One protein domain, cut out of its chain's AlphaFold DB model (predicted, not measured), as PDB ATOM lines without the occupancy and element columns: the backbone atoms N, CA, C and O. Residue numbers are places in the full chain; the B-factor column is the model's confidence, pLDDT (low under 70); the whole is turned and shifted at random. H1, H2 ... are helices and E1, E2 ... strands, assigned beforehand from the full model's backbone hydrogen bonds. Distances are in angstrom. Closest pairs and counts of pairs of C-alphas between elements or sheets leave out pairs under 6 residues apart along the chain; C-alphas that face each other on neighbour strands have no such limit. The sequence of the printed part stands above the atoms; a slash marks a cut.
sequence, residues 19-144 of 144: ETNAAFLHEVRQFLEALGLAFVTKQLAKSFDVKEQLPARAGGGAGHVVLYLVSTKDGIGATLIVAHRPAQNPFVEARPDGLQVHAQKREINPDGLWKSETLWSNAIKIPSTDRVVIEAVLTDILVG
ATOM      1  N   GLU A  19     108.789 132.738  86.644       58.97
ATOM      2  CA  GLU A  19     109.916 132.837  85.699       58.97
ATOM      3  C   GLU A  19     111.158 132.101  86.215       58.97
ATOM      4  O   GLU A  19     111.805 131.350  85.480       58.97
ATOM      5  N   THR A  20     111.438 132.225  87.513       58.84
ATOM      6  CA  THR A  20     112.557 131.526  88.166       58.84
ATOM      7  C   THR A  20     112.326 130.006  88.198       58.84
ATOM      8  O   THR A  20     113.255 129.222  87.991       58.84
ATOM      9  N   ASN A  21     111.067 129.573  88.353       64.94
ATOM     10  CA  ASN A  21     110.685 128.161  88.247       64.94
ATOM     11  C   ASN A  21     110.943 127.599  86.840       64.94
ATOM     12  O   ASN A  21     111.383 126.460  86.711       64.94
ATOM     13  N   ALA A  22     110.673 128.375  85.786       68.12
ATOM     14  CA  ALA A  22     110.832 127.910  84.410       68.12
ATOM     15  C   ALA A  22     112.301 127.614  84.071       68.12
ATOM     16  O   ALA A  22     112.595 126.584  83.463       68.12
ATOM     17  N   ALA A  23     113.225 128.473  84.514       69.56
ATOM     18  CA  ALA A  23     114.659 128.257  84.331       69.56
ATOM     19  C   ALA A  23     115.150 126.996  85.065       69.56
ATOM     20  O   ALA A  23     115.863 126.183  84.476       69.56
ATOM     21  N   PHE A  24     114.716 126.794  86.315       74.56
ATOM     22  CA  PHE A  24     115.026 125.583  87.077       74.56
ATOM     23  C   PHE A  24     114.491 124.317  86.400       74.56
ATOM     24  O   PHE A  24     115.243 123.367  86.187       74.56
ATOM     25  N   LEU A  25     113.202 124.303  86.044       77.94
ATOM     26  CA  LEU A  25     112.567 123.148  85.409       77.94
ATOM     27  C   LEU A  25     113.274 122.790  84.103       77.94
ATOM     28  O   LEU A  25     113.527 121.615  83.856       77.94
ATOM     29  N   HIS A  26     113.653 123.797  83.312       81.94
ATOM     30  CA  HIS A  26     114.406 123.597  82.083       81.94
ATOM     31  C   HIS A  26     115.787 122.974  82.334       81.94
ATOM     32  O   HIS A  26     116.122 121.972  81.703       81.94
ATOM     33  N   GLU A  27     116.574 123.518  83.270       82.44
ATOM     34  CA  GLU A  27     117.914 123.000  83.585       82.44
ATOM     35  C   GLU A  27     117.852 121.571  84.143       82.44
ATOM     36  O   GLU A  27     118.572 120.682  83.679       82.44
ATOM     37  N   VAL A  28     116.953 121.320  85.099       85.50
ATOM     38  CA  VAL A  28     116.774 119.990  85.688       85.50
ATOM     39  C   VAL A  28     116.280 119.001  84.647       85.50
ATOM     40  O   VAL A  28     116.797 117.888  84.581       85.50
ATOM     41  N   ARG A  29     115.333 119.386  83.791       88.69
ATOM     42  CA  ARG A  29     114.875 118.524  82.703       88.69
ATOM     43  C   ARG A  29     116.010 118.150  81.765       88.69
ATOM     44  O   ARG A  29     116.196 116.964  81.518       88.69
ATOM     45  N   GLN A  30     116.803 119.115  81.303       89.81
ATOM     46  CA  GLN A  30     117.954 118.835  80.440       89.81
ATOM     47  C   GLN A  30     118.963 117.904  81.113       89.81
ATOM     48  O   GLN A  30     119.481 116.980  80.483       89.81
ATOM     49  N   PHE A  31     119.232 118.115  82.403       90.00
ATOM     50  CA  PHE A  31     120.098 117.237  83.181       90.00
ATOM     51  C   PHE A  31     119.547 115.806  83.246       90.00
ATOM     52  O   PHE A  31     120.281 114.850  82.989       90.00
ATOM     53  N   LEU A  32     118.256 115.650  83.546       92.81
ATOM     54  CA  LEU A  32     117.586 114.355  83.646       92.81
ATOM     55  C   LEU A  32     117.474 113.642  82.293       92.81
ATOM     56  O   LEU A  32     117.687 112.432  82.231       92.81
ATOM     57  N   GLU A  33     117.213 114.367  81.208       94.06
ATOM     58  CA  GLU A  33     117.207 113.829  79.843       94.06
ATOM     59  C   GLU A  33     118.606 113.340  79.440       94.06
ATOM     60  O   GLU A  33     118.759 112.220  78.949       94.06
ATOM     61  N   ALA A  34     119.653 114.127  79.718       93.00
ATOM     62  CA  ALA A  34     121.038 113.734  79.457       93.00
ATOM     63  C   ALA A  34     121.486 112.534  80.311       93.00
ATOM     64  O   ALA A  34     122.336 111.739  79.885       93.00
ATOM     65  N   LEU A  35     120.943 112.403  81.523       94.00
ATOM     66  CA  LEU A  35     121.154 111.252  82.392       94.00
ATOM     67  C   LEU A  35     120.450 110.013  81.821       94.00
ATOM     68  O   LEU A  35     121.101 108.992  81.608       94.00
ATOM     69  N   GLY A  36     119.159 110.115  81.493       93.50
ATOM     70  CA  GLY A  36     118.373 109.024  80.916       93.50
ATOM     71  C   GLY A  36     118.958 108.488  79.611       93.50
ATOM     72  O   GLY A  36     119.139 107.276  79.462       93.50
ATOM     73  N   LEU A  37     119.378 109.385  78.715       95.94
ATOM     74  CA  LEU A  37     120.050 109.014  77.471       95.94
ATOM     75  C   LEU A  37     121.342 108.224  77.722       95.94
ATOM     76  O   LEU A  37     121.629 107.259  77.010       95.94
ATOM     77  N   ALA A  38     122.118 108.595  78.742       93.75
ATOM     78  CA  ALA A  38     123.333 107.866  79.086       93.75
ATOM     79  C   ALA A  38     123.037 106.460  79.623       93.75
ATOM     80  O   ALA A  38     123.757 105.530  79.269       93.75
ATOM     81  N   PHE A  39     121.977 106.272  80.415       95.00
ATOM     82  CA  PHE A  39     121.566 104.942  80.889       95.00
ATOM     83  C   PHE A  39     121.114 104.025  79.748       95.00
ATOM     84  O   PHE A  39     121.486 102.850  79.731       95.00
ATOM     85  N   VAL A  40     120.378 104.559  78.769       94.81
ATOM     86  CA  VAL A  40     120.000 103.805  77.563       94.81
ATOM     87  C   VAL A  40     121.228 103.473  76.717       94.81
ATOM     88  O   VAL A  40     121.413 102.326  76.315       94.81
ATOM     89  N   THR A  41     122.122 104.441  76.508       95.25
ATOM     90  CA  THR A  41     123.354 104.244  75.724       95.25
ATOM     91  C   THR A  41     124.279 103.201  76.360       95.25
ATOM     92  O   THR A  41     124.890 102.401  75.655       95.25
ATOM     93  N   LYS A  42     124.350 103.163  77.697       93.50
ATOM     94  CA  LYS A  42     125.094 102.157  78.475       93.50
ATOM     95  C   LYS A  42     124.372 100.801  78.579       93.50
ATOM     96  O   LYS A  42     124.895  99.909  79.235       93.50
ATOM     97  N   GLN A  43     123.189 100.645  77.974       93.56
ATOM     98  CA  GLN A  43     122.349  99.439  78.051       93.56
ATOM     99  C   GLN A  43     121.953  99.039  79.484       93.56
ATOM    100  O   GLN A  43     121.701  97.871  79.783       93.56
ATOM    101  N   LEU A  44     121.870 100.018  80.384       91.31
ATOM    102  CA  LEU A  44     121.383  99.827  81.753       91.31
ATOM    103  C   LEU A  44     119.867 100.044  81.850       91.31
ATOM    104  O   LEU A  44     119.217  99.509  82.747       91.31
ATOM    105  N   ALA A  45     119.297 100.800  80.910       92.44
ATOM    106  CA  ALA A  45     117.863 101.009  80.770       92.44
ATOM    107  C   ALA A  45     117.403 100.709  79.334       92.44
ATOM    108  O   ALA A  45     118.118 101.002  78.377       92.44
ATOM    109  N   LYS A  46     116.199 100.146  79.178       92.25
ATOM    110  CA  LYS A  46     115.536  99.940  77.873       92.25
ATOM    111  C   LYS A  46     114.922 101.235  77.346       92.25
ATOM    112  O   LYS A  46     114.909 101.478  76.145       92.25
ATOM    113  N   SER A  47     114.390 102.050  78.249       92.62
ATOM    114  CA  SER A  47     113.745 103.319  77.934       92.62
ATOM    115  C   SER A  47     113.822 104.266  79.124       92.62
ATOM    116  O   SER A  47     114.054 103.849  80.265       92.62
ATOM    117  N   PHE A  48     113.622 105.551  78.844       95.12
ATOM    118  CA  PHE A  48     113.469 106.569  79.867       95.12
ATOM    119  C   PHE A  48     112.348 107.541  79.507       95.12
ATOM    120  O   PHE A  48     111.995 107.680  78.336       95.12
ATOM    121  N   ASP A  49     111.810 108.210  80.519       93.88
ATOM    122  CA  ASP A  49     110.869 109.317  80.366       93.88
ATOM    123  C   ASP A  49     111.147 110.378  81.436       93.88
ATOM    124  O   ASP A  49     111.604 110.047  82.531       93.88
ATOM    125  N   VAL A  50     110.878 111.646  81.134       92.50
ATOM    126  CA  VAL A  50     111.051 112.755  82.080       92.50
ATOM    127  C   VAL A  50     109.733 113.499  82.203       92.50
ATOM    128  O   VAL A  50     109.207 114.018  81.220       92.50
ATOM    129  N   LYS A  51     109.200 113.566  83.425       89.06
ATOM    130  CA  LYS A  51     107.940 114.257  83.710       89.06
ATOM    131  C   LYS A  51     108.147 115.380  84.701       89.06
ATOM    132  O   LYS A  51     108.796 115.213  85.729       89.06
ATOM    133  N   GLU A  52     107.534 116.509  84.398       85.06
ATOM    134  CA  GLU A  52     107.448 117.652  85.294       85.06
ATOM    135  C   GLU A  52     106.096 117.622  86.004       85.06
ATOM    136  O   GLU A  52     105.053 117.432  85.374       85.06
ATOM    137  N   GLN A  53     106.106 117.837  87.315       76.94
ATOM    138  CA  GLN A  53     104.896 118.040  88.091       76.94
ATOM    139  C   GLN A  53     104.976 119.394  88.790       76.94
ATOM    140  O   GLN A  53     105.712 119.600  89.759       76.94
ATOM    141  N   LEU A  54     104.192 120.332  88.261       68.38
ATOM    142  CA  LEU A  54     104.040 121.664  88.825       68.38
ATOM    143  C   LEU A  54     103.183 121.601  90.093       68.38
ATOM    144  O   LEU A  54     102.239 120.804  90.165       68.38
ATOM    145  N   PRO A  55     103.463 122.449  91.093       61.75
ATOM    146  CA  PRO A  55     102.612 122.518  92.262       61.75
ATOM    147  C   PRO A  55     101.240 123.073  91.874       61.75
ATOM    148  O   PRO A  55     101.113 123.940  91.004       61.75
ATOM    149  N   ALA A  56     100.188 122.585  92.532       56.12
ATOM    150  CA  ALA A  56      98.866 123.177  92.383       56.12
ATOM    151  C   ALA A  56      98.933 124.657  92.797       56.12
ATOM    152  O   ALA A  56      99.485 124.970  93.853       56.12
ATOM    153  N   ARG A  57      98.337 125.561  91.999       52.72
ATOM    154  CA  ARG A  57      98.372 127.028  92.207       52.72
ATOM    155  C   ARG A  57      97.989 127.488  93.626       52.72
ATOM    156  O   ARG A  57      98.353 128.588  94.011       52.72
ATOM    157  N   ALA A  58      97.265 126.668  94.390       43.53
ATOM    158  CA  ALA A  58      96.801 126.970  95.746       43.53
ATOM    159  C   ALA A  58      97.573 126.243  96.873       43.53
ATOM    160  O   ALA A  58      97.259 126.444  98.041       43.53
ATOM    161  N   GLY A  59      98.534 125.366  96.555       44.62
ATOM    162  CA  GLY A  59      98.991 124.320  97.482       44.62
ATOM    163  C   GLY A  59     100.346 124.517  98.164       44.62
ATOM    164  O   GLY A  59     100.726 123.653  98.944       44.62
ATOM    165  N   GLY A  60     101.108 125.573  97.860       50.16
ATOM    166  CA  GLY A  60     102.410 125.836  98.510       50.16
ATOM    167  C   GLY A  60     103.480 124.739  98.342       50.16
ATOM    168  O   GLY A  60     104.539 124.815  98.963       50.16
ATOM    169  N   GLY A  61     103.216 123.715  97.522       52.91
ATOM    170  CA  GLY A  61     104.154 122.636  97.238       52.91
ATOM    171  C   GLY A  61     105.305 123.113  96.356       52.91
ATOM    172  O   GLY A  61     105.147 124.028  95.550       52.91
ATOM    173  N   ALA A  62     106.462 122.471  96.488       60.44
ATOM    174  CA  ALA A  62     107.540 122.617  95.521       60.44
ATOM    175  C   ALA A  62     107.208 121.810  94.255       60.44
ATOM    176  O   ALA A  62     106.741 120.670  94.339       60.44
ATOM    177  N   GLY A  63     107.447 122.396  93.080       69.94
ATOM    178  CA  GLY A  63     107.472 121.630  91.835       69.94
ATOM    179  C   GLY A  63     108.603 120.606  91.853       69.94
ATOM    180  O   GLY A  63     109.615 120.797  92.531       69.94
ATOM    181  N   HIS A  64     108.425 119.514  91.118       80.50
ATOM    182  CA  HIS A  64     109.450 118.487  90.980       80.50
ATOM    183  C   HIS A  64     109.510 117.953  89.552       80.50
ATOM    184  O   HIS A  64     108.521 117.965  88.819       80.50
ATOM    185  N   VAL A  65     110.691 117.478  89.169       87.81
ATOM    186  CA  VAL A  65     110.932 116.787  87.903       87.81
ATOM    187  C   VAL A  65     111.383 115.372  88.225       87.81
ATOM    188  O   VAL A  65     112.216 115.158  89.107       87.81
ATOM    189  N   VAL A  66     110.809 114.398  87.529       91.19
ATOM    190  CA  VAL A  66     111.076 112.978  87.742       91.19
ATOM    191  C   VAL A  66     111.601 112.365  86.459       91.19
ATOM    192  O   VAL A  66     110.943 112.430  85.423       91.19
ATOM    193  N   LEU A  67     112.762 111.729  86.545       94.25
ATOM    194  CA  LEU A  67     113.251 110.795  85.539       94.25
ATOM    195  C   LEU A  67     112.748 109.398  85.888       94.25
ATOM    196  O   LEU A  67     112.961 108.935  87.005       94.25
ATOM    197  N   TYR A  68     112.140 108.724  84.924       93.44
ATOM    198  CA  TYR A  68     111.757 107.320  84.978       93.44
ATOM    199  C   TYR A  68     112.721 106.516  84.107       93.44
ATOM    200  O   TYR A  68     112.917 106.848  82.943       93.44
ATOM    201  N   LEU A  69     113.302 105.452  84.657       93.81
ATOM    202  CA  LEU A  69     114.208 104.531  83.972       93.81
ATOM    203  C   LEU A  69     113.647 103.119  84.043       93.81
ATOM    204  O   LEU A  69     113.516 102.565  85.133       93.81
ATOM    205  N   VAL A  70     113.362 102.513  82.895       92.69
ATOM    206  CA  VAL A  70     112.967 101.100  82.814       92.69
ATOM    207  C   VAL A  70     114.227 100.260  82.652       92.69
ATOM    208  O   VAL A  70     114.944 100.437  81.667       92.69
ATOM    209  N   SER A  71     114.512  99.361  83.598       90.31
ATOM    210  CA  SER A  71     115.716  98.520  83.560       90.31
ATOM    211  C   SER A  71     115.718  97.593  82.343       90.31
ATOM    212  O   SER A  71     114.675  97.238  81.787       90.31
ATOM    213  N   THR A  72     116.907  97.156  81.933       87.00
ATOM    214  CA  THR A  72     117.033  96.005  81.033       87.00
ATOM    215  C   THR A  72     116.628  94.689  81.690       87.00
ATOM    216  O   THR A  72     116.183  93.787  80.977       87.00
ATOM    217  N   LYS A  73     116.673  94.604  83.025       85.25
ATOM    218  CA  LYS A  73     116.075  93.507  83.794       85.25
ATOM    219  C   LYS A  73     114.551  93.645  83.833       85.25
ATOM    220  O   LYS A  73     114.025  94.740  84.025       85.25
ATOM    221  N   ASP A  74     113.840  92.538  83.669       81.50
ATOM    222  CA  ASP A  74     112.378  92.556  83.646       81.50
ATOM    223  C   ASP A  74     111.783  92.901  85.019       81.50
ATOM    224  O   ASP A  74     112.284  92.485  86.063       81.50
ATOM    225  N   GLY A  75     110.704  93.688  85.003       85.75
ATOM    226  CA  GLY A  75     109.930  94.046  86.195       85.75
ATOM    227  C   GLY A  75     110.555  95.105  87.109       85.75
ATOM    228  O   GLY A  75     109.966  95.425  88.140       85.75
ATOM    229  N   ILE A  76     111.715  95.672  86.755       90.62
ATOM    230  CA  ILE A  76     112.423  96.662  87.580       90.62
ATOM    231  C   ILE A  76     112.570  97.983  86.829       90.62
ATOM    232  O   ILE A  76     112.904  98.031  85.646       90.62
ATOM    233  N   GLY A  77     112.408  99.079  87.552       92.06
ATOM    234  CA  GLY A  77     112.869 100.385  87.131       92.06
ATOM    235  C   GLY A  77     113.348 101.232  88.300       92.06
ATOM    236  O   GLY A  77     113.313 100.830  89.465       92.06
ATOM    237  N   ALA A  78     113.809 102.427  87.968       93.50
ATOM    238  CA  ALA A  78     114.246 103.425  88.922       93.50
ATOM    239  C   ALA A  78     113.595 104.759  88.587       93.50
ATOM    240  O   ALA A  78     113.415 105.098  87.418       93.50
ATOM    241  N   THR A  79     113.279 105.537  89.612       93.38
ATOM    242  CA  THR A  79     112.926 106.942  89.444       93.38
ATOM    243  C   THR A  79     113.923 107.823  90.161       93.38
ATOM    244  O   THR A  79     114.275 107.527  91.301       93.38
ATOM    245  N   LEU A  80     114.341 108.912  89.522       93.88
ATOM    246  CA  LEU A  80     115.091 109.990  90.153       93.88
ATOM    247  C   LEU A  80     114.190 111.215  90.242       93.88
ATOM    248  O   LEU A  80     113.763 111.747  89.224       93.88
ATOM    249  N   ILE A  81     113.909 111.645  91.462       90.31
ATOM    250  CA  ILE A  81     113.061 112.783  91.779       90.31
ATOM    251  C   ILE A  81     113.974 113.936  92.175       90.31
ATOM    252  O   ILE A  81     114.782 113.804  93.098       90.31
ATOM    253  N   VAL A  82     113.836 115.061  91.484       87.69
ATOM    254  CA  VAL A  82     114.525 116.309  91.802       87.69
ATOM    255  C   VAL A  82     113.471 117.359  92.104       87.69
ATOM    256  O   VAL A  82     112.633 117.674  91.260       87.69
ATOM    257  N   ALA A  83     113.493 117.886  93.320       80.56
ATOM    258  CA  ALA A  83     112.542 118.881  93.789       80.56
ATOM    259  C   ALA A  83     113.259 120.019  94.511       80.56
ATOM    260  O   ALA A  83     114.365 119.847  95.032       80.56
ATOM    261  N   HIS A  84     112.593 121.163  94.606       74.25
ATOM    262  CA  HIS A  84     112.977 122.168  95.588       74.25
ATOM    263  C   HIS A  84     112.541 121.765  96.990       74.25
ATOM    264  O   HIS A  84     111.539 121.075  97.188       74.25
ATOM    265  N   ARG A  85     113.252 122.288  97.985       63.25
ATOM    266  CA  ARG A  85     112.749 122.339  99.350       63.25
ATOM    267  C   ARG A  85     111.451 123.157  99.375       63.25
ATOM    268  O   ARG A  85     111.449 124.295  98.904       63.25
ATOM    269  N   PRO A  86     110.368 122.651  99.984       58.59
ATOM    270  CA  PRO A  86     109.182 123.458 100.229       58.59
ATOM    271  C   PRO A  86     109.541 124.652 101.123       58.59
ATOM    272  O   PRO A  86     109.954 124.470 102.269       58.59
ATOM    273  N   ALA A  87     109.357 125.875 100.620       52.69
ATOM    274  CA  ALA A  87     109.657 127.110 101.352       52.69
ATOM    275  C   ALA A  87     108.930 127.219 102.706       52.69
ATOM    276  O   ALA A  87     109.407 127.871 103.629       52.69
ATOM    277  N   GLN A  88     107.775 126.562 102.829       52.03
ATOM    278  CA  GLN A  88     106.908 126.627 104.005       52.03
ATOM    279  C   GLN A  88     107.276 125.627 105.110       52.03
ATOM    280  O   GLN A  88     106.669 125.674 106.179       52.03
ATOM    281  N   ASN A  89     108.239 124.723 104.894       56.41
ATOM    282  CA  ASN A  89     108.590 123.718 105.896       56.41
ATOM    283  C   ASN A  89     110.108 123.666 106.169       56.41
ATOM    284  O   ASN A  89     110.841 122.913 105.517       56.41
ATOM    285  N   PRO A  90     110.592 124.419 107.178       56.03
ATOM    286  CA  PRO A  90     112.001 124.430 107.556       56.03
ATOM    287  C   PRO A  90     112.466 123.115 108.206       56.03
ATOM    288  O   PRO A  90     113.666 122.917 108.375       56.03
ATOM    289  N   PHE A  91     111.560 122.194 108.537       57.75
ATOM    290  CA  PHE A  91     111.915 120.896 109.115       57.75
ATOM    291  C   PHE A  91     112.205 119.828 108.061       57.75
ATOM    292  O   PHE A  91     112.727 118.768 108.400       57.75
ATOM    293  N   VAL A  92     111.903 120.087 106.782       61.62
ATOM    294  CA  VAL A  92     112.337 119.172 105.726       61.62
ATOM    295  C   VAL A  92     113.823 119.391 105.495       61.62
ATOM    296  O   VAL A  92     114.240 120.470 105.059       61.62
ATOM    297  N   GLU A  93     114.607 118.362 105.809       58.69
ATOM    298  CA  GLU A  93     116.022 118.307 105.468       58.69
ATOM    299  C   GLU A  93     116.181 118.524 103.965       58.69
ATOM    300  O   GLU A  93     115.600 117.820 103.134       58.69
ATOM    301  N   ALA A  94     116.960 119.535 103.624       59.22
ATOM    302  CA  ALA A  94     117.382 119.817 102.272       59.22
ATOM    303  C   ALA A  94     118.851 120.195 102.319       59.22
ATOM    304  O   ALA A  94     119.395 120.568 103.363       59.22
ATOM    305  N   ARG A  95     119.487 120.090 101.166       64.50
ATOM    306  CA  ARG A  95     120.861 120.529 101.014       64.50
ATOM    307  C   ARG A  95     120.982 122.050 101.171       64.50
ATOM    308  O   ARG A  95     119.980 122.759 101.050       64.50
ATOM    309  N   PRO A  96     122.206 122.561 101.390       59.88
ATOM    310  CA  PRO A  96     122.462 124.001 101.449       59.88
ATOM    311  C   PRO A  96     121.992 124.769 100.203       59.88
ATOM    312  O   PRO A  96     121.612 125.928 100.315       59.88
ATOM    313  N   ASP A  97     121.969 124.108  99.042       62.00
ATOM    314  CA  ASP A  97     121.493 124.645  97.756       62.00
ATOM    315  C   ASP A  97     119.959 124.625  97.593       62.00
ATOM    316  O   ASP A  97     119.436 125.043  96.563       62.00
ATOM    317  N   GLY A  98     119.218 124.145  98.598       68.94
ATOM    318  CA  GLY A  98     117.758 124.112  98.584       68.94
ATOM    319  C   GLY A  98     117.150 123.004  97.723       68.94
ATOM    320  O   GLY A  98     115.931 123.011  97.530       68.94
ATOM    321  N   LEU A  99     117.947 122.047  97.230       76.44
ATOM    322  CA  LEU A  99     117.458 120.911  96.451       76.44
ATOM    323  C   LEU A  99     117.249 119.646  97.280       76.44
ATOM    324  O   LEU A  99     117.918 119.377  98.283       76.44
ATOM    325  N   GLN A 100     116.327 118.831  96.781       81.44
ATOM    326  CA  GLN A 100     116.073 117.466  97.209       81.44
ATOM    327  C   GLN A 100     116.244 116.551  96.006       81.44
ATOM    328  O   GLN A 100     115.547 116.694  95.003       81.44
ATOM    329  N   VAL A 101     117.182 115.612  96.115       87.12
ATOM    330  CA  VAL A 101     117.435 114.593  95.097       87.12
ATOM    331  C   VAL A 101     117.205 113.235  95.731       87.12
ATOM    332  O   VAL A 101     117.827 112.899  96.738       87.12
ATOM    333  N   HIS A 102     116.279 112.472  95.170       91.00
ATOM    334  CA  HIS A 102     115.876 111.187  95.716       91.00
ATOM    335  C   HIS A 102     115.785 110.150  94.611       91.00
ATOM    336  O   HIS A 102     115.196 110.413  93.568       91.00
ATOM    337  N   ALA A 103     116.321 108.961  94.848       92.88
ATOM    338  CA  ALA A 103     116.116 107.823  93.967       92.88
ATOM    339  C   ALA A 103     115.156 106.820  94.603       92.88
ATOM    340  O   ALA A 103     115.140 106.644  95.816       92.88
ATOM    341  N   GLN A 104     114.357 106.142  93.794       92.31
ATOM    342  CA  GLN A 104     113.429 105.120  94.268       92.31
ATOM    343  C   GLN A 104     113.453 103.941  93.300       92.31
ATOM    344  O   GLN A 104     113.325 104.119  92.088       92.31
ATOM    345  N   LYS A 105     113.613 102.731  93.843       91.81
ATOM    346  CA  LYS A 105     113.390 101.490  93.099       91.81
ATOM    347  C   LYS A 105     111.897 101.314  92.885       91.81
ATOM    348  O   LYS A 105     111.126 101.486  93.824       91.81
ATOM    349  N   ARG A 106     111.496 100.974  91.667       89.00
ATOM    350  CA  ARG A 106     110.089 100.839  91.296       89.00
ATOM    351  C   ARG A 106     109.869  99.512  90.587       89.00
ATOM    352  O   ARG A 106     110.664  99.120  89.737       89.00
ATOM    353  N   GLU A 107     108.788  98.833  90.935       89.69
ATOM    354  CA  GLU A 107     108.362  97.623  90.235       89.69
ATOM    355  C   GLU A 107     107.506  97.982  89.017       89.69
ATOM    356  O   GLU A 107     106.715  98.933  89.037       89.69
ATOM    357  N   ILE A 108     107.662  97.200  87.956       86.31
ATOM    358  CA  ILE A 108     106.886  97.310  86.723       86.31
ATOM    359  C   ILE A 108     106.081  96.024  86.583       86.31
ATOM    360  O   ILE A 108     106.620  94.921  86.675       86.31
ATOM    361  N   ASN A 109     104.777  96.171  86.388       82.88
ATOM    362  CA  ASN A 109     103.879  95.057  86.151       82.88
ATOM    363  C   ASN A 109     104.232  94.350  84.826       82.88
ATOM    364  O   ASN A 109     104.793  94.969  83.917       82.88
ATOM    365  N   PRO A 110     103.848  93.073  84.656       79.56
ATOM    366  CA  PRO A 110     104.064  92.342  83.403       79.56
ATOM    367  C   PRO A 110     103.408  92.980  82.166       79.56
ATOM    368  O   PRO A 110     103.834  92.714  81.047       79.56
ATOM    369  N   ASP A 111     102.386  93.819  82.356       80.62
ATOM    370  CA  ASP A 111     101.719  94.595  81.299       80.62
ATOM    371  C   ASP A 111     102.483  95.878  80.903       80.62
ATOM    372  O   ASP A 111     102.032  96.633  80.042       80.62
ATOM    373  N   GLY A 112     103.649  96.125  81.513       72.31
ATOM    374  CA  GLY A 112     104.508  97.278  81.251       72.31
ATOM    375  C   GLY A 112     104.125  98.540  82.028       72.31
ATOM    376  O   GLY A 112     104.793  99.565  81.882       72.31
ATOM    377  N   LEU A 113     103.085  98.493  82.864       79.69
ATOM    378  CA  LEU A 113     102.686  99.625  83.694       79.69
ATOM    379  C   LEU A 113     103.490  99.667  84.993       79.69
ATOM    380  O   LEU A 113     103.743  98.650  85.633       79.69
ATOM    381  N   TRP A 114     103.859 100.867  85.436       83.19
ATOM    382  CA  TRP A 114     104.452 101.044  86.759       83.19
ATOM    383  C   TRP A 114     103.463 100.602  87.834       83.19
ATOM    384  O   TRP A 114     102.319 101.070  87.859       83.19
ATOM    385  N   LYS A 115     103.910  99.763  88.769       83.00
ATOM    386  CA  LYS A 115     103.122  99.465  89.964       83.00
ATOM    387  C   LYS A 115     102.871 100.780  90.700       83.00
ATOM    388  O   LYS A 115     103.784 101.595  90.846       83.00
ATOM    389  N   SER A 116     101.636 101.043  91.113       70.25
ATOM    390  CA  SER A 116     101.316 102.293  91.807       70.25
ATOM    391  C   SER A 116     101.949 102.271  93.199       70.25
ATOM    392  O   SER A 116     101.517 101.520  94.067       70.25
ATOM    393  N   GLU A 117     102.987 103.078  93.409       68.38
ATOM    394  CA  GLU A 117     103.472 103.426  94.743       68.38
ATOM    395  C   GLU A 117     103.517 104.942  94.822       68.38
ATOM    396  O   GLU A 117     103.755 105.635  93.826       68.38
ATOM    397  N   THR A 118     103.286 105.455  96.023       75.38
ATOM    398  CA  THR A 118     103.399 106.878  96.297       75.38
ATOM    399  C   THR A 118     104.824 107.330  96.004       75.38
ATOM    400  O   THR A 118     105.790 106.720  96.476       75.38
ATOM    401  N   LEU A 119     104.944 108.417  95.240       69.12
ATOM    402  CA  LEU A 119     106.204 109.133  95.080       69.12
ATOM    403  C   LEU A 119     106.784 109.410  96.480       69.12
ATOM    404  O   LEU A 119     106.018 109.697  97.401       69.12
ATOM    405  N   TRP A 120     108.105 109.316  96.641       75.38
ATOM    406  CA  TRP A 120     108.831 109.487  97.917       75.38
ATOM    407  C   TRP A 120     108.777 108.311  98.902       75.38
ATOM    408  O   TRP A 120     109.584 108.279  99.834       75.38
ATOM    409  N   SER A 121     107.891 107.331  98.712       77.62
ATOM    410  CA  SER A 121     107.868 106.139  99.567       77.62
ATOM    411  C   SER A 121     109.157 105.331  99.395       77.62
ATOM    412  O   SER A 121     109.549 105.027  98.272       77.62
ATOM    413  N   ASN A 122     109.831 104.994 100.501       82.81
ATOM    414  CA  ASN A 122     111.114 104.273 100.504       82.81
ATOM    415  C   ASN A 122     112.201 104.905  99.609       82.81
ATOM    416  O   ASN A 122     113.092 104.211  99.118       82.81
ATOM    417  N   ALA A 123     112.132 106.218  99.370       86.69
ATOM    418  CA  ALA A 123     113.081 106.893  98.502       86.69
ATOM    419  C   ALA A 123     114.432 107.113  99.204       86.69
ATOM    420  O   ALA A 123     114.509 107.636 100.318       86.69
ATOM    421  N   ILE A 124     115.509 106.756  98.513       90.00
ATOM    422  CA  ILE A 124     116.895 106.949  98.927       90.00
ATOM    423  C   ILE A 124     117.250 108.423  98.725       90.00
ATOM    424  O   ILE A 124     117.287 108.910  97.594       90.00
ATOM    425  N   LYS A 125     117.525 109.134  99.821       88.88
ATOM    426  CA  LYS A 125     118.063 110.502  99.789       88.88
ATOM    427  C   LYS A 125     119.470 110.488  99.186       88.88
ATOM    428  O   LYS A 125     120.344 109.789  99.696       88.88
ATOM    429  N   ILE A 126     119.705 111.289  98.148       88.06
ATOM    430  CA  ILE A 126     121.029 111.472  97.547       88.06
ATOM    431  C   ILE A 126     121.596 112.823  98.012       88.06
ATOM    432  O   ILE A 126     121.040 113.871  97.675       88.06
ATOM    433  N   PRO A 127     122.712 112.845  98.763       81.31
ATOM    434  CA  PRO A 127     123.267 114.085  99.304       81.31
ATOM    435  C   PRO A 127     124.037 114.924  98.267       81.31
ATOM    436  O   PRO A 127     124.493 116.013  98.602       81.31
ATOM    437  N   SER A 128     124.187 114.449  97.022       82.44
ATOM    438  CA  SER A 128     124.956 115.104  95.952       82.44
ATOM    439  C   SER A 128     124.156 115.262  94.647       82.44
ATOM    440  O   SER A 128     123.212 114.527  94.371       82.44
ATOM    441  N   THR A 129     124.499 116.308  93.884       81.12
ATOM    442  CA  THR A 129     123.963 116.658  92.555       81.12
ATOM    443  C   THR A 129     124.989 116.321  91.482       81.12
ATOM    444  O   THR A 129     124.755 116.550  90.295       81.12
ATOM    445  N   ASP A 130     126.129 115.771  91.900       84.31
ATOM    446  CA  ASP A 130     127.136 115.265  91.004       84.31
ATOM    447  C   ASP A 130     126.557 114.077  90.265       84.31
ATOM    448  O   ASP A 130     126.164 113.061  90.852       84.31
ATOM    449  N   ARG A 131     126.561 114.198  88.941       85.94
ATOM    450  CA  ARG A 131     126.084 113.157  88.042       85.94
ATOM    451  C   ARG A 131     126.700 111.797  88.344       85.94
ATOM    452  O   ARG A 131     125.991 110.810  88.281       85.94
ATOM    453  N   VAL A 132     127.976 111.732  88.724       88.31
ATOM    454  CA  VAL A 132     128.650 110.461  89.046       88.31
ATOM    455  C   VAL A 132     128.021 109.772  90.261       88.31
ATOM    456  O   VAL A 132     127.803 108.564  90.228       88.31
ATOM    457  N   VAL A 133     127.689 110.527  91.314       89.62
ATOM    458  CA  VAL A 133     127.062 109.975  92.527       89.62
ATOM    459  C   VAL A 133     125.640 109.514  92.219       89.62
ATOM    460  O   VAL A 133     125.249 108.410  92.593       89.62
ATOM    461  N   ILE A 134     124.884 110.330  91.482       92.50
ATOM    462  CA  ILE A 134     123.528 109.992  91.043       92.50
ATOM    463  C   ILE A 134     123.536 108.744  90.144       92.50
ATOM    464  O   ILE A 134     122.740 107.830  90.353       92.50
ATOM    465  N   GLU A 135     124.446 108.677  89.168       93.00
ATOM    466  CA  GLU A 135     124.598 107.528  88.268       93.00
ATOM    467  C   GLU A 135     124.932 106.252  89.041       93.00
ATOM    468  O   GLU A 135     124.375 105.200  88.730       93.00
ATOM    469  N   ALA A 136     125.799 106.330  90.052       92.75
ATOM    470  CA  ALA A 136     126.149 105.184  90.884       92.75
ATOM    471  C   ALA A 136     124.924 104.634  91.634       92.75
ATOM    472  O   ALA A 136     124.653 103.439  91.553       92.75
ATOM    473  N   VAL A 137     124.139 105.503  92.284       94.50
ATOM    474  CA  VAL A 137     122.921 105.096  93.013       94.50
ATOM    475  C   VAL A 137     121.878 104.492  92.070       94.50
ATOM    476  O   VAL A 137     121.295 103.455  92.365       94.50
ATOM    477  N   LEU A 138     121.638 105.115  90.914       94.12
ATOM    478  CA  LEU A 138     120.663 104.599  89.949       94.12
ATOM    479  C   LEU A 138     121.113 103.280  89.318       94.12
ATOM    480  O   LEU A 138     120.287 102.405  89.073       94.12
ATOM    481  N   THR A 139     122.414 103.122  89.076       93.69
ATOM    482  CA  THR A 139     122.979 101.866  88.576       93.69
ATOM    483  C   THR A 139     122.800 100.754  89.601       93.69
ATOM    484  O   THR A 139     122.346  99.679  89.228       93.69
ATOM    485  N   ASP A 140     123.069 101.018  90.881       93.38
ATOM    486  CA  ASP A 140     122.834 100.062  91.969       93.38
ATOM    487  C   ASP A 140     121.362  99.617  92.034       93.38
ATOM    488  O   ASP A 140     121.070  98.429  92.102       93.38
ATOM    489  N   ILE A 141     120.410 100.541  91.869       92.38
ATOM    490  CA  ILE A 141     118.977 100.200  91.827       92.38
ATOM    491  C   ILE A 141     118.621  99.311  90.624       92.38
ATOM    492  O   ILE A 141     117.846  98.360  90.761       92.38
ATOM    493  N   LEU A 142     119.121  99.655  89.433       90.38
ATOM    494  CA  LEU A 142     118.751  98.986  88.181       90.38
ATOM    495  C   LEU A 142     119.452  97.633  88.003       90.38
ATOM    496  O   LEU A 142     118.891  96.739  87.361       90.38
ATOM    497  N   VAL A 143     120.669  97.503  88.540       85.62
ATOM    498  CA  VAL A 143     121.554  96.338  88.385       85.62
ATOM    499  C   VAL A 143     121.599  95.461  89.632       85.62
ATOM    500  O   VAL A 143     122.026  94.315  89.494       85.62
ATOM    501  N   GLY A 144     121.131  95.943  90.787       66.62
ATOM    502  CA  GLY A 144     121.037  95.181  92.037       66.62
ATOM    503  C   GLY A 144     120.574  93.740  91.867       66.62
ATOM    504  O   GLY A 144     119.743  93.457  90.963       66.62
TER     505      GLY A 144
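What this domain is: This is residues 19 to 144 of the 144 residues of an uncharacterized protein of Pseudomonas aeruginosa (UniProt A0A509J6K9). Two layers: a twisted antiparallel sheet, with long H1 over E1 and E2 and shorter H2 over E3 on one face. The 126 printed residues hold, in order, H1 E1 E2 E3 E4 H2, class mixed; E1 E2 E3 E4, also the sheet's order, form a meander, each strand the antiparallel neighbour of the one before. The whole is compact, with a radius of gyration of the C-alphas of 14.5 A, spanning 40 by 28 by 25 A.

Where its parts are: Find C-alpha 19 at (109.916, 132.837, 85.699); H1 runs 33.1 A to residue 41. Next come E1, residues 45 to 53, 22.6 A; E2, 64 to 71, 22.2 A; E3, 76 to 84, 26.7 A; E4, 99 to 107, 25.8 A; and H2, 131 to 143, 17.4 A, ending at (121.554, 96.338, 88.385).

How they stand to each other: Within hydrogen-bond range look for N 49 and O 68, 3.0 A; N 67 and O 80, 2.9 A; N 81 and O 102, 2.8 A; and every O i to N i+4 pair of H1 and H2. H1 and H2 are close but not clearly touching, closest C-alphas Leu 35 and Arg 131, 7.7 A.

The domain as a whole: The printed part has no cut; links E3 to E4 and E4 to H2 are long. Among 32 residues under pLDDT 70 are 85 to 98.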